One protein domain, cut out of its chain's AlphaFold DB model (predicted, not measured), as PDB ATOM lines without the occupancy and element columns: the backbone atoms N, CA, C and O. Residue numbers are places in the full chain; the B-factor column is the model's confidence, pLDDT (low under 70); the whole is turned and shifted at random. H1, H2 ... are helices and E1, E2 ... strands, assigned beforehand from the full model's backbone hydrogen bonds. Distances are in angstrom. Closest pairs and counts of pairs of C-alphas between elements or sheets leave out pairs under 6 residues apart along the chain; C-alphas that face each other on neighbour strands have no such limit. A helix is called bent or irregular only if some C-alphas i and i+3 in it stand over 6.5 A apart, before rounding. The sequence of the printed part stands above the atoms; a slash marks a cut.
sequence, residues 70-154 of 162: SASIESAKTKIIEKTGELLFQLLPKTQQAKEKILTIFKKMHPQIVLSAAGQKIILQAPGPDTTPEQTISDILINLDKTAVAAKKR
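Overview. This is residues 70 to 154 of the 162 residues of an uncharacterized protein of Gammaproteobacteria bacterium RIFCSPHIGHO2_02_FULL_39_13 (UniProt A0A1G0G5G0). Two long helices, H1 and H3, lie side by side and run the same way, and the shorter helix H2 runs back beside the last part of H3. A small hairpin of two strands, E1 and E2, packs on H1 through E2, with E1 on the side of E2 away from H1. The printed part has 85 residues, with three named helices and two named strands in the order H1, H2, E1, E2, H3; the sheet, in the order E1 - E2, is antiparallel and the class is mostly helix. The whole is compact, with a radius of gyration of the C-alphas of 12.7 A, and spans 37 by 29 by 23 A.

Along the chain. H1 is residues 73 to 91, 26.3 A from first to last C-alpha, and begins with C-alpha 73 at (-1.791, 58.655, -34.545). H2 is residues 96 to 105, 14.8 A long, with C-alpha 96 at (-5.691, 31.100, -56.049). E1 is residues 112 to 116, 12.3 A long, and E2 is residues 119 to 123, 12.9 A long. H3 is residues 133 to 151, 26.6 A long, and ends with C-alpha 151 at (5.213, 35.041, -51.104). No helix is bent or irregular.

Arrangement. H1 and H3 touch at a shallow tilt of 10 degrees and run the same way; their closest C-alphas are those of Lys 77 and Pro 133, 6.1 A apart. H2 and H3 touch at a shallow tilt of 28 degrees and run opposite ways, and H3 touches H2 with residues 143 to 151 alone; the closest C-alphas are those of Ile 102 and Thr 147, 5.9 A apart. H1 and H2 are near each other, with 6 pairs of C-alphas within 10 A. H1 and E2 have 11 pairs of C-alphas within 8 A, the closest being those of Gly 85 and Ile 122, 4.8 A apart. E1 and E2 form a hairpin and are antiparallel, with 145 degrees between their directions; N 114 and O 121, 2.9 A apart, and N 116 and O 119, 2.8 A apart, are within hydrogen-bond range. E1 is apart from H1 and from H3, and E2 is apart from H2. In H3 every O i to N i+4 pair is within hydrogen-bond range; in H1 14 of 15 are, and in H2 5 of 6.

Size, cuts and confidence. The two C-alphas farthest apart are those of Ala 71 and Gln 97, 39.6 A. The printed part, residues 70 to 154, has no cut. The links H1 to H2 and E1 to E2 are tight, the links H2 to E1 and E2 to H3 are short, and no link is long. The mean pLDDT of the printed part is 91.1, and one residue, Ala 118 in the link between E1 and E2, is under 70.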
ATOM      1  N   SER A  70      -0.153  63.589 -41.820       91.19
ATOM      2  CA  SER A  70      -0.613  62.733 -40.730       91.19
ATOM      3  C   SER A  70      -0.520  63.463 -39.388       91.19
ATOM      4  O   SER A  70       0.401  63.260 -38.606       91.19
ATOM      5  N   ALA A  71      -1.509  64.314 -39.109       89.62
ATOM      6  CA  ALA A  71      -1.562  65.155 -37.908       89.62
ATOM      7  C   ALA A  71      -1.925  64.409 -36.602       89.62
ATOM      8  O   ALA A  71      -1.968  65.015 -35.534       89.62
ATOM      9  N   SER A  72      -2.228  63.111 -36.667       92.75
ATOM     10  CA  SER A  72      -2.577  62.290 -35.501       92.75
ATOM     11  C   SER A  72      -2.161  60.830 -35.669       92.75
ATOM     12  O   SER A  72      -2.033  60.336 -36.794       92.75
ATOM     13  N   ILE A  73      -2.043  60.106 -34.553       91.88
ATOM     14  CA  ILE A  73      -1.791  58.655 -34.545       91.88
ATOM     15  C   ILE A  73      -2.854  57.915 -35.376       91.88
ATOM     16  O   ILE A  73      -2.533  57.004 -36.134       91.88
ATOM     17  N   GLU A  74      -4.113  58.354 -35.310       92.50
ATOM     18  CA  GLU A  74      -5.216  57.761 -36.072       92.50
ATOM     19  C   GLU A  74      -5.053  57.961 -37.589       92.50
ATOM     20  O   GLU A  74      -5.277  57.040 -38.380       92.50
ATOM     21  N   SER A  75      -4.599  59.148 -38.006       92.69
ATOM     22  CA  SER A  75      -4.310  59.431 -39.416       92.69
ATOM     23  C   SER A  75      -3.106  58.630 -39.929       92.69
ATOM     24  O   SER A  75      -3.158  58.096 -41.038       92.69
ATOM     25  N   ALA A  76      -2.060  58.465 -39.110       93.56
ATOM     26  CA  ALA A  76      -0.899  57.641 -39.437       93.56
ATOM     27  C   ALA A  76      -1.281  56.155 -39.540       93.56
ATOM     28  O   ALA A  76      -0.943  55.496 -40.521       93.56
ATOM     29  N   LYS A  77      -2.069  55.644 -38.584       94.56
ATOM     30  CA  LYS A  77      -2.631  54.286 -38.616       94.56
ATOM     31  C   LYS A  77      -3.403  54.042 -39.911       94.56
ATOM     32  O   LYS A  77      -3.150  53.058 -40.600       94.56
ATOM     33  N   THR A  78      -4.309  54.952 -40.263       93.56
ATOM     34  CA  THR A  78      -5.123  54.849 -41.483       93.56
ATOM     35  C   THR A  78      -4.245  54.799 -42.735       93.56
ATOM     36  O   THR A  78      -4.442  53.933 -43.588       93.56
ATOM     37  N   LYS A  79      -3.220  55.658 -42.811       95.00
ATOM     38  CA  LYS A  79      -2.244  55.675 -43.909       95.00
ATOM     39  C   LYS A  79      -1.481  54.355 -44.029       95.00
ATOM     40  O   LYS A  79      -1.342  53.822 -45.127       95.00
ATOM     41  N   ILE A  80      -1.013  53.809 -42.906       96.00
ATOM     42  CA  ILE A  80      -0.294  52.528 -42.869       96.00
ATOM     43  C   ILE A  80      -1.209  51.389 -43.338       96.00
ATOM     44  O   ILE A  80      -0.774  50.554 -44.134       96.00
ATOM     45  N   ILE A  81      -2.478  51.369 -42.908       95.44
ATOM     46  CA  ILE A  81      -3.481  50.385 -43.351       95.44
ATOM     47  C   ILE A  81      -3.683  50.447 -44.866       95.44
ATOM     48  O   ILE A  81      -3.567  49.426 -45.549       95.44
ATOM     49  N   GLU A  82      -3.928  51.643 -45.397       94.00
ATOM     50  CA  GLU A  82      -4.146  51.869 -46.825       94.00
ATOM     51  C   GLU A  82      -2.939  51.417 -47.661       94.00
ATOM     52  O   GLU A  82      -3.069  50.584 -48.563       94.00
ATOM     53  N   LYS A  83      -1.741  51.910 -47.322       95.50
ATOM     54  CA  LYS A  83      -0.508  51.610 -48.064       95.50
ATOM     55  C   LYS A  83      -0.064  50.161 -47.937       95.50
ATOM     56  O   LYS A  83       0.531  49.619 -48.870       95.50
ATOM     57  N   THR A  84      -0.399  49.497 -46.834       96.25
ATOM     58  CA  THR A  84      -0.181  48.052 -46.719       96.25
ATOM     59  C   THR A  84      -1.114  47.271 -47.642       96.25
ATOM     60  O   THR A  84      -0.666  46.314 -48.268       96.25
ATOM     61  N   GLY A  85      -2.377  47.684 -47.793       94.50
ATOM     62  CA  GLY A  85      -3.306  47.072 -48.748       94.50
ATOM     63  C   GLY A  85      -2.820  47.163 -50.202       94.50
ATOM     64  O   GLY A  85      -2.875  46.178 -50.946       94.50
ATOM     65  N   GLU A  86      -2.257  48.310 -50.593       93.00
ATOM     66  CA  GLU A  86      -1.618  48.500 -51.905       93.00
ATOM     67  C   GLU A  86      -0.424  47.550 -52.111       93.00
ATOM     68  O   GLU A  86      -0.323  46.875 -53.141       93.00
ATOM     69  N   LEU A  87       0.469  47.451 -51.122       95.56
ATOM     70  CA  LEU A  87       1.645  46.579 -51.190       95.56
ATOM     71  C   LEU A  87       1.272  45.090 -51.174       95.56
ATOM     72  O   LEU A  87       1.858  44.286 -51.902       95.56
ATOM     73  N   LEU A  88       0.258  44.716 -50.392       94.69
ATOM     74  CA  LEU A  88      -0.254  43.353 -50.308       94.69
ATOM     75  C   LEU A  88      -0.677  42.834 -51.686       94.69
ATOM     76  O   LEU A  88      -0.369  41.694 -52.038       94.69
ATOM     77  N   PHE A  89      -1.309  43.683 -52.500       91.69
ATOM     78  CA  PHE A  89      -1.702  43.321 -53.858       91.69
ATOM     79  C   PHE A  89      -0.492  42.991 -54.751       91.69
ATOM     80  O   PHE A  89      -0.518  41.995 -55.472       91.69
ATOM     81  N   GLN A  90       0.602  43.755 -54.652       92.88
ATOM     82  CA  GLN A  90       1.851  43.486 -55.388       92.88
ATOM     83  C   GLN A  90       2.538  42.185 -54.925       92.88
ATOM     84  O   GLN A  90       3.236  41.499 -55.688       92.88
ATOM     85  N   LEU A  91       2.341  41.822 -53.656       93.69
ATOM     86  CA  LEU A  91       2.880  40.603 -53.065       93.69
ATOM     87  C   LEU A  91       2.077  39.355 -53.431       93.69
ATOM     88  O   LEU A  91       2.685  38.283 -53.523       93.69
ATOM     89  N   LEU A  92       0.781  39.480 -53.745       91.06
ATOM     90  CA  LEU A  92      -0.068  38.331 -54.050       91.06
ATOM     91  C   LEU A  92       0.519  37.436 -55.168       91.06
ATOM     92  O   LEU A  92       0.953  37.915 -56.223       91.06
ATOM     93  N   PRO A  93       0.540  36.110 -54.966       88.94
ATOM     94  CA  PRO A  93       0.905  35.144 -55.987       88.94
ATOM     95  C   PRO A  93      -0.220  35.019 -57.017       88.94
ATOM     96  O   PRO A  93      -1.373  35.358 -56.762       88.94
ATOM     97  N   LYS A  94       0.093  34.486 -58.199       87.62
ATOM     98  CA  LYS A  94      -0.906  34.307 -59.266       87.62
ATOM     99  C   LYS A  94      -1.922  33.202 -58.946       87.62
ATOM    100  O   LYS A  94      -3.077  33.303 -59.341       87.62
ATOM    101  N   THR A  95      -1.504  32.178 -58.206       90.00
ATOM    102  CA  THR A  95      -2.309  30.996 -57.866       90.00
ATOM    103  C   THR A  95      -3.323  31.271 -56.760       90.00
ATOM    104  O   THR A  95      -2.945  31.757 -55.693       90.00
ATOM    105  N   GLN A  96      -4.575  30.856 -56.968       87.88
ATOM    106  CA  GLN A  96      -5.691  31.100 -56.049       87.88
ATOM    107  C   GLN A  96      -5.442  30.583 -54.621       87.88
ATOM    108  O   GLN A  96      -5.550  31.350 -53.671       87.88
ATOM    109  N   GLN A  97      -4.981  29.336 -54.463       87.69
ATOM    110  CA  GLN A  97      -4.709  28.758 -53.135       87.69
ATOM    111  C   GLN A  97      -3.662  29.552 -52.339       87.69
ATOM    112  O   GLN A  97      -3.775  29.730 -51.129       87.69
ATOM    113  N   ALA A  98      -2.615  30.043 -53.008       86.75
ATOM    114  CA  ALA A  98      -1.580  30.820 -52.337       86.75
ATOM    115  C   ALA A  98      -2.058  32.248 -52.012       86.75
ATOM    116  O   ALA A  98      -1.641  32.802 -50.998       86.75
ATOM    117  N   LYS A  99      -2.972  32.818 -52.817       90.06
ATOM    118  CA  LYS A  99      -3.649  34.079 -52.478       90.06
ATOM    119  C   LYS A  99      -4.466  33.924 -51.202       90.06
ATOM    120  O   LYS A  99      -4.299  34.717 -50.288       90.06
ATOM    121  N   GLU A 100      -5.290  32.885 -51.107       90.69
ATOM    122  CA  GLU A 100      -6.123  32.616 -49.927       90.69
ATOM    123  C   GLU A 100      -5.287  32.425 -48.658       90.69
ATOM    124  O   GLU A 100      -5.608  32.993 -47.611       90.69
ATOM    125  N   LYS A 101      -4.158  31.708 -48.757       90.38
ATOM    126  CA  LYS A 101      -3.200  31.576 -47.649       90.38
ATOM    127  C   LYS A 101      -2.676  32.932 -47.174       90.38
ATOM    128  O   LYS A 101      -2.653  33.175 -45.973       90.38
ATOM    129  N   ILE A 102      -2.302  33.820 -48.096       91.81
ATOM    130  CA  ILE A 102      -1.831  35.169 -47.751       91.81
ATOM    131  C   ILE A 102      -2.957  36.021 -47.155       91.81
ATOM    132  O   ILE A 102      -2.760  36.653 -46.123       91.81
ATOM    133  N   LEU A 103      -4.153  36.007 -47.747       92.75
ATOM    134  CA  LEU A 103      -5.298  36.763 -47.230       92.75
ATOM    135  C   LEU A 103      -5.708  36.298 -45.824       92.75
ATOM    136  O   LEU A 103      -6.169  37.102 -45.018       92.75
ATOM    137  N   THR A 104      -5.471  35.026 -45.492       94.62
ATOM    138  CA  THR A 104      -5.716  34.487 -44.146       94.62
ATOM    139  C   THR A 104      -4.818  35.135 -43.084       94.62
ATOM    140  O   THR A 104      -5.263  35.304 -41.950       94.62
ATOM    141  N   ILE A 105      -3.601  35.576 -43.438       94.56
ATOM    142  CA  ILE A 105      -2.707  36.316 -42.525       94.56
ATOM    143  C   ILE A 105      -3.378  37.620 -42.064       94.56
ATOM    144  O   ILE A 105      -3.287  37.993 -40.899       94.56
ATOM    145  N   PHE A 106      -4.130  38.265 -42.958       94.12
ATOM    146  CA  PHE A 106      -4.849  39.512 -42.699       94.12
ATOM    147  C   PHE A 106      -6.307  39.310 -42.268       94.12
ATOM    148  O   PHE A 106      -7.050  40.281 -42.209       94.12
ATOM    149  N   LYS A 107      -6.754  38.092 -41.925       91.94
ATOM    150  CA  LYS A 107      -8.179  37.786 -41.669       91.94
ATOM    151  C   LYS A 107      -8.864  38.735 -40.670       91.94
ATOM    152  O   LYS A 107     -10.022  39.084 -40.874       91.94
ATOM    153  N   LYS A 108      -8.155  39.171 -39.619       91.38
ATOM    154  CA  LYS A 108      -8.666  40.121 -38.605       91.38
ATOM    155  C   LYS A 108      -8.905  41.542 -39.137       91.38
ATOM    156  O   LYS A 108      -9.615  42.304 -38.503       91.38
ATOM    157  N   MET A 109      -8.309  41.880 -40.277       92.38
ATOM    158  CA  MET A 109      -8.409  43.176 -40.951       92.38
ATOM    159  C   MET A 109      -9.353  43.133 -42.162       92.38
ATOM    160  O   MET A 109      -9.278  43.998 -43.029       92.38
ATOM    161  N   HIS A 110     -10.213  42.109 -42.257       91.94
ATOM    162  CA  HIS A 110     -11.263  41.976 -43.275       91.94
ATOM    163  C   HIS A 110     -10.810  42.340 -44.707       91.94
ATOM    164  O   HIS A 110     -11.349  43.274 -45.302       91.94
ATOM    165  N   PRO A 111      -9.815  41.631 -45.274       93.31
ATOM    166  CA  PRO A 111      -9.232  42.005 -46.553       93.31
ATOM    167  C   PRO A 111     -10.249  41.840 -47.685       93.31
ATOM    168  O   PRO A 111     -10.810  40.759 -47.875       93.31
ATOM    169  N   GLN A 112     -10.453  42.897 -48.472       91.31
ATOM    170  CA  GLN A 112     -11.373  42.906 -49.612       91.31
ATOM    171  C   GLN A 112     -10.644  43.292 -50.895       91.31
ATOM    172  O   GLN A 112      -9.993  44.333 -50.960       91.31
ATOM    173  N   ILE A 113     -10.773  42.468 -51.937       89.81
ATOM    174  CA  ILE A 113     -10.275  42.811 -53.272       89.81
ATOM    175  C   ILE A 113     -11.337  43.662 -53.960       89.81
ATOM    176  O   ILE A 113     -12.458  43.203 -54.168       89.81
ATOM    177  N   VAL A 114     -10.971  44.882 -54.343       89.88
ATOM    178  CA  VAL A 114     -11.850  45.794 -55.080       89.88
ATOM    179  C   VAL A 114     -11.242  46.160 -56.429       89.88
ATOM    180  O   VAL A 114     -10.021  46.253 -56.582       89.88
ATOM    181  N   LEU A 115     -12.107  46.380 -57.416       85.94
ATOM    182  CA  LEU A 115     -11.733  46.946 -58.710       85.94
ATOM    183  C   LEU A 115     -11.707  48.473 -58.600       85.94
ATOM    184  O   LEU A 115     -12.633  49.088 -58.080       85.94
ATOM    185  N   SER A 116     -10.639  49.081 -59.096       76.94
ATOM    186  CA  SER A 116     -10.455  50.525 -59.196       76.94
ATOM    187  C   SER A 116     -10.081  50.903 -60.629       76.94
ATOM    188  O   SER A 116      -9.711  50.041 -61.428       76.94
ATOM    189  N   ALA A 117     -10.121  52.196 -60.949       73.88
ATOM    190  CA  ALA A 117      -9.695  52.699 -62.256       73.88
ATOM    191  C   ALA A 117      -8.232  52.335 -62.598       73.88
ATOM    192  O   ALA A 117      -7.895  52.191 -63.768       73.88
ATOM    193  N   ALA A 118      -7.381  52.134 -61.583       69.00
ATOM    194  CA  ALA A 118      -5.980  51.732 -61.730       69.00
ATOM    195  C   ALA A 118      -5.768  50.200 -61.712       69.00
ATOM    196  O   ALA A 118      -4.631  49.734 -61.675       69.00
ATOM    197  N   GLY A 119      -6.845  49.407 -61.718       78.44
ATOM    198  CA  GLY A 119      -6.803  47.951 -61.585       78.44
ATOM    199  C   GLY A 119      -7.302  47.470 -60.223       78.44
ATOM    200  O   GLY A 119      -8.081  48.144 -59.552       78.44
ATOM    201  N   GLN A 120      -6.897  46.272 -59.812       83.94
ATOM    202  CA  GLN A 120      -7.326  45.695 -58.537       83.94
ATOM    203  C   GLN A 120      -6.470  46.220 -57.379       83.94
ATOM    204  O   GLN A 120      -5.257  46.351 -57.510       83.94
ATOM    205  N   LYS A 121      -7.102  46.484 -56.233       88.12
ATOM    206  CA  LYS A 121      -6.418  46.787 -54.969       88.12
ATOM    207  C   LYS A 121      -7.040  45.998 -53.825       88.12
ATOM    208  O   LYS A 121      -8.177  45.538 -53.934       88.12
ATOM    209  N   ILE A 122      -6.303  45.856 -52.729       91.81
ATOM    210  CA  ILE A 122      -6.825  45.255 -51.502       91.81
ATOM    211  C   ILE A 122      -7.099  46.370 -50.507       91.81
ATOM    212  O   ILE A 122      -6.219  47.174 -50.215       91.81
ATOM    213  N   ILE A 123      -8.323  46.411 -49.999       93.31
ATOM    214  CA  ILE A 123      -8.700  47.255 -48.871       93.31
ATOM    215  C   ILE A 123      -8.573  46.415 -47.606       93.31
ATOM    216  O   ILE A 123      -9.077  45.293 -47.542       93.31
ATOM    217  N   LEU A 124      -7.887  46.976 -46.617       93.81
ATOM    218  CA  LEU A 124      -7.800  46.458 -45.261       93.81
ATOM    219  C   LEU A 124      -8.596  47.386 -44.346       93.81
ATOM    220  O   LEU A 124      -8.637  48.598 -44.560       93.81
ATOM    221  N   GLN A 125      -9.229  46.814 -43.334       91.56
ATOM    222  CA  GLN A 125      -9.947  47.539 -42.295       91.56
ATOM    223  C   GLN A 125      -9.191  47.409 -40.977       91.56
ATOM    224  O   GLN A 125      -8.501  46.412 -40.747       91.56
ATOM    225  N   ALA A 126      -9.316  48.414 -40.111       87.00
ATOM    226  CA  ALA A 126      -8.777  48.304 -38.766       87.00
ATOM    227  C   ALA A 126      -9.403  47.085 -38.056       87.00
ATOM    228  O   ALA A 126     -10.591  46.806 -38.259       87.00
ATOM    229  N   PRO A 127      -8.625  46.354 -37.240       80.19
ATOM    230  CA  PRO A 127      -9.200  45.382 -36.328       80.19
ATOM    231  C   PRO A 127     -10.197  46.086 -35.389       80.19
ATOM    232  O   PRO A 127     -10.175  47.308 -35.256       80.19
ATOM    233  N   GLY A 128     -11.130  45.321 -34.814       79.44
ATOM    234  CA  GLY A 128     -12.285  45.843 -34.071       79.44
ATOM    235  C   GLY A 128     -11.968  46.862 -32.954       79.44
ATOM    236  O   GLY A 128     -10.805  47.092 -32.614       79.44
ATOM    237  N   PRO A 129     -13.010  47.454 -32.341       74.62
ATOM    238  CA  PRO A 129     -12.904  48.648 -31.489       74.62
ATOM    239  C   PRO A 129     -11.998  48.496 -30.255       74.62
ATOM    240  O   PRO A 129     -11.547  49.500 -29.715       74.62
ATOM    241  N   ASP A 130     -11.695  47.266 -29.836       80.56
ATOM    242  CA  ASP A 130     -10.876  46.966 -28.654       80.56
ATOM    243  C   ASP A 130      -9.355  47.041 -28.905       80.56
ATOM    244  O   ASP A 130      -8.565  46.715 -28.019       80.56
ATOM    245  N   THR A 131      -8.919  47.424 -30.109       86.75
ATOM    246  CA  THR A 131      -7.493  47.499 -30.468       86.75
ATOM    247  C   THR A 131      -6.979  48.930 -30.494       86.75
ATOM    248  O   THR A 131      -7.583  49.819 -31.097       86.75
ATOM    249  N   THR A 132      -5.824  49.165 -29.868       92.06
ATOM    250  CA  THR A 132      -5.193  50.489 -29.929       92.06
ATOM    251  C   THR A 132      -4.570  50.732 -31.309       92.06
ATOM    252  O   THR A 132      -4.258  49.779 -32.045       92.06
ATOM    253  N   PRO A 133      -4.344  51.999 -31.697       92.06
ATOM    254  CA  PRO A 133      -3.628  52.310 -32.927       92.06
ATOM    255  C   PRO A 133      -2.236  51.672 -33.018       92.06
ATOM    256  O   PRO A 133      -1.869  51.161 -34.072       92.06
ATOM    257  N   GLU A 134      -1.485  51.635 -31.919       93.12
ATOM    258  CA  GLU A 134      -0.132  51.072 -31.855       93.12
ATOM    259  C   GLU A 134      -0.154  49.557 -32.062       93.12
ATOM    260  O   GLU A 134       0.656  49.019 -32.817       93.12
ATOM    261  N   GLN A 135      -1.117  48.870 -31.437       93.25
ATOM    262  CA  GLN A 135      -1.333  47.439 -31.647       93.25
ATOM    263  C   GLN A 135      -1.681  47.151 -33.107       93.25
ATOM    264  O   GLN A 135      -1.104  46.251 -33.709       93.25
ATOM    265  N   THR A 136      -2.558  47.963 -33.699       94.38
ATOM    266  CA  THR A 136      -2.938  47.837 -35.111       94.38
ATOM    267  C   THR A 136      -1.736  48.015 -36.041       94.38
ATOM    268  O   THR A 136      -1.546  47.220 -36.961       94.38
ATOM    269  N   ILE A 137      -0.907  49.037 -35.798       94.44
ATOM    270  CA  ILE A 137       0.309  49.308 -36.579       94.44
ATOM    271  C   ILE A 137       1.334  48.174 -36.418       94.44
ATOM    272  O   ILE A 137       1.957  47.753 -37.392       94.44
ATOM    273  N   SER A 138       1.503  47.641 -35.210       94.38
ATOM    274  CA  SER A 138       2.396  46.504 -34.978       94.38
ATOM    275  C   SER A 138       1.913  45.258 -35.728       94.38
ATOM    276  O   SER A 138       2.652  44.671 -36.525       94.38
ATOM    277  N   ASP A 139       0.638  44.900 -35.556       94.38
ATOM    278  CA  ASP A 139       0.033  43.723 -36.176       94.38
ATOM    279  C   ASP A 139       0.103  43.785 -37.702       94.38
ATOM    280  O   ASP A 139       0.403  42.780 -38.355       94.38
ATOM    281  N   ILE A 140      -0.156  44.953 -38.295       95.56
ATOM    282  CA  ILE A 140      -0.157  45.092 -39.749       95.56
ATOM    283  C   ILE A 140       1.246  44.954 -40.349       95.56
ATOM    284  O   ILE A 140       1.400  44.267 -41.360       95.56
ATOM    285  N   LEU A 141       2.274  45.515 -39.704       94.94
ATOM    286  CA  LEU A 141       3.662  45.390 -40.156       94.94
ATOM    287  C   LEU A 141       4.187  43.955 -39.981       94.94
ATOM    288  O   LEU A 141       4.830  43.424 -40.887       94.94
ATOM    289  N   ILE A 142       3.841  43.282 -38.877       95.94
ATOM    290  CA  ILE A 142       4.167  41.861 -38.658       95.94
ATOM    291  C   ILE A 142       3.490  40.974 -39.713       95.94
ATOM    292  O   ILE A 142       4.093  40.041 -40.247       95.94
ATOM    293  N   ASN A 143       2.221  41.238 -40.025       96.25
ATOM    294  CA  ASN A 143       1.481  40.475 -41.029       96.25
ATOM    295  C   ASN A 143       2.005  40.717 -42.451       96.25
ATOM    296  O   ASN A 143       2.009  39.794 -43.274       96.25
ATOM    297  N   LEU A 144       2.496  41.926 -42.734       96.12
ATOM    298  CA  LEU A 144       3.174  42.246 -43.984       96.12
ATOM    299  C   LEU A 144       4.485  41.460 -44.137       96.12
ATOM    300  O   LEU A 144       4.704  40.869 -45.197       96.12
ATOM    301  N   ASP A 145       5.307  41.370 -43.090       95.81
ATOM    302  CA  ASP A 145       6.537  40.562 -43.100       95.81
ATOM    303  C   ASP A 145       6.238  39.074 -43.359       95.81
ATOM    304  O   ASP A 145       6.739  38.484 -44.322       95.81
ATOM    305  N   LYS A 146       5.299  38.490 -42.599       96.06
ATOM    306  CA  LYS A 146       4.830  37.106 -42.814       96.06
ATOM    307  C   LYS A 146       4.365  36.872 -44.248       96.06
ATOM    308  O   LYS A 146       4.584  35.800 -44.814       96.06
ATOM    309  N   THR A 147       3.723  37.872 -44.844       95.75
ATOM    310  CA  THR A 147       3.257  37.804 -46.225       95.75
ATOM    311  C   THR A 147       4.401  37.823 -47.224       95.75
ATOM    312  O   THR A 147       4.395  37.020 -48.157       95.75
ATOM    313  N   ALA A 148       5.390  38.696 -47.039       95.38
ATOM    314  CA  ALA A 148       6.580  38.740 -47.882       95.38
ATOM    315  C   ALA A 148       7.333  37.395 -47.841       95.38
ATOM    316  O   ALA A 148       7.662  36.835 -48.895       95.38
ATOM    317  N   VAL A 149       7.485  36.811 -46.645       94.88
ATOM    318  CA  VAL A 149       8.058  35.470 -46.437       94.88
ATOM    319  C   VAL A 149       7.242  34.397 -47.166       94.88
ATOM    320  O   VAL A 149       7.802  33.622 -47.946       94.88
ATOM    321  N   ALA A 150       5.919  34.369 -46.981       93.44
ATOM    322  CA  ALA A 150       5.035  33.395 -47.628       93.44
ATOM    323  C   ALA A 150       5.037  33.520 -49.163       93.44
ATOM    324  O   ALA A 150       5.004  32.514 -49.874       93.44
ATOM    325  N   ALA A 151       5.116  34.748 -49.679       93.88
ATOM    326  CA  ALA A 151       5.213  35.041 -51.104       93.88
ATOM    327  C   ALA A 151       6.617  34.792 -51.681       93.88
ATOM    328  O   ALA A 151       6.780  34.855 -52.902       93.88
ATOM    329  N   LYS A 152       7.624  34.523 -50.832       93.56
ATOM    330  CA  LYS A 152       9.049  34.438 -51.196       93.56
ATOM    331  C   LYS A 152       9.522  35.672 -51.973       93.56
ATOM    332  O   LYS A 152      10.274  35.565 -52.942       93.56
ATOM    333  N   LYS A 153       9.051  36.849 -51.562       94.75
ATOM    334  CA  LYS A 153       9.375  38.146 -52.165       94.75
ATOM    335  C   LYS A 153       9.991  39.054 -51.110       94.75
ATOM    336  O   LYS A 153       9.650  38.970 -49.938       94.75
ATOM    337  N   ARG A 154      10.863  39.960 -51.547       95.19
ATOM    338  CA  ARG A 154      11.256  41.121 -50.739       95.19
ATOM    339  C   ARG A 154      10.302  42.260 -51.054       95.19
ATOM    340  O   ARG A 154       9.915  42.410 -52.212       95.19
TER     341      ARG A 154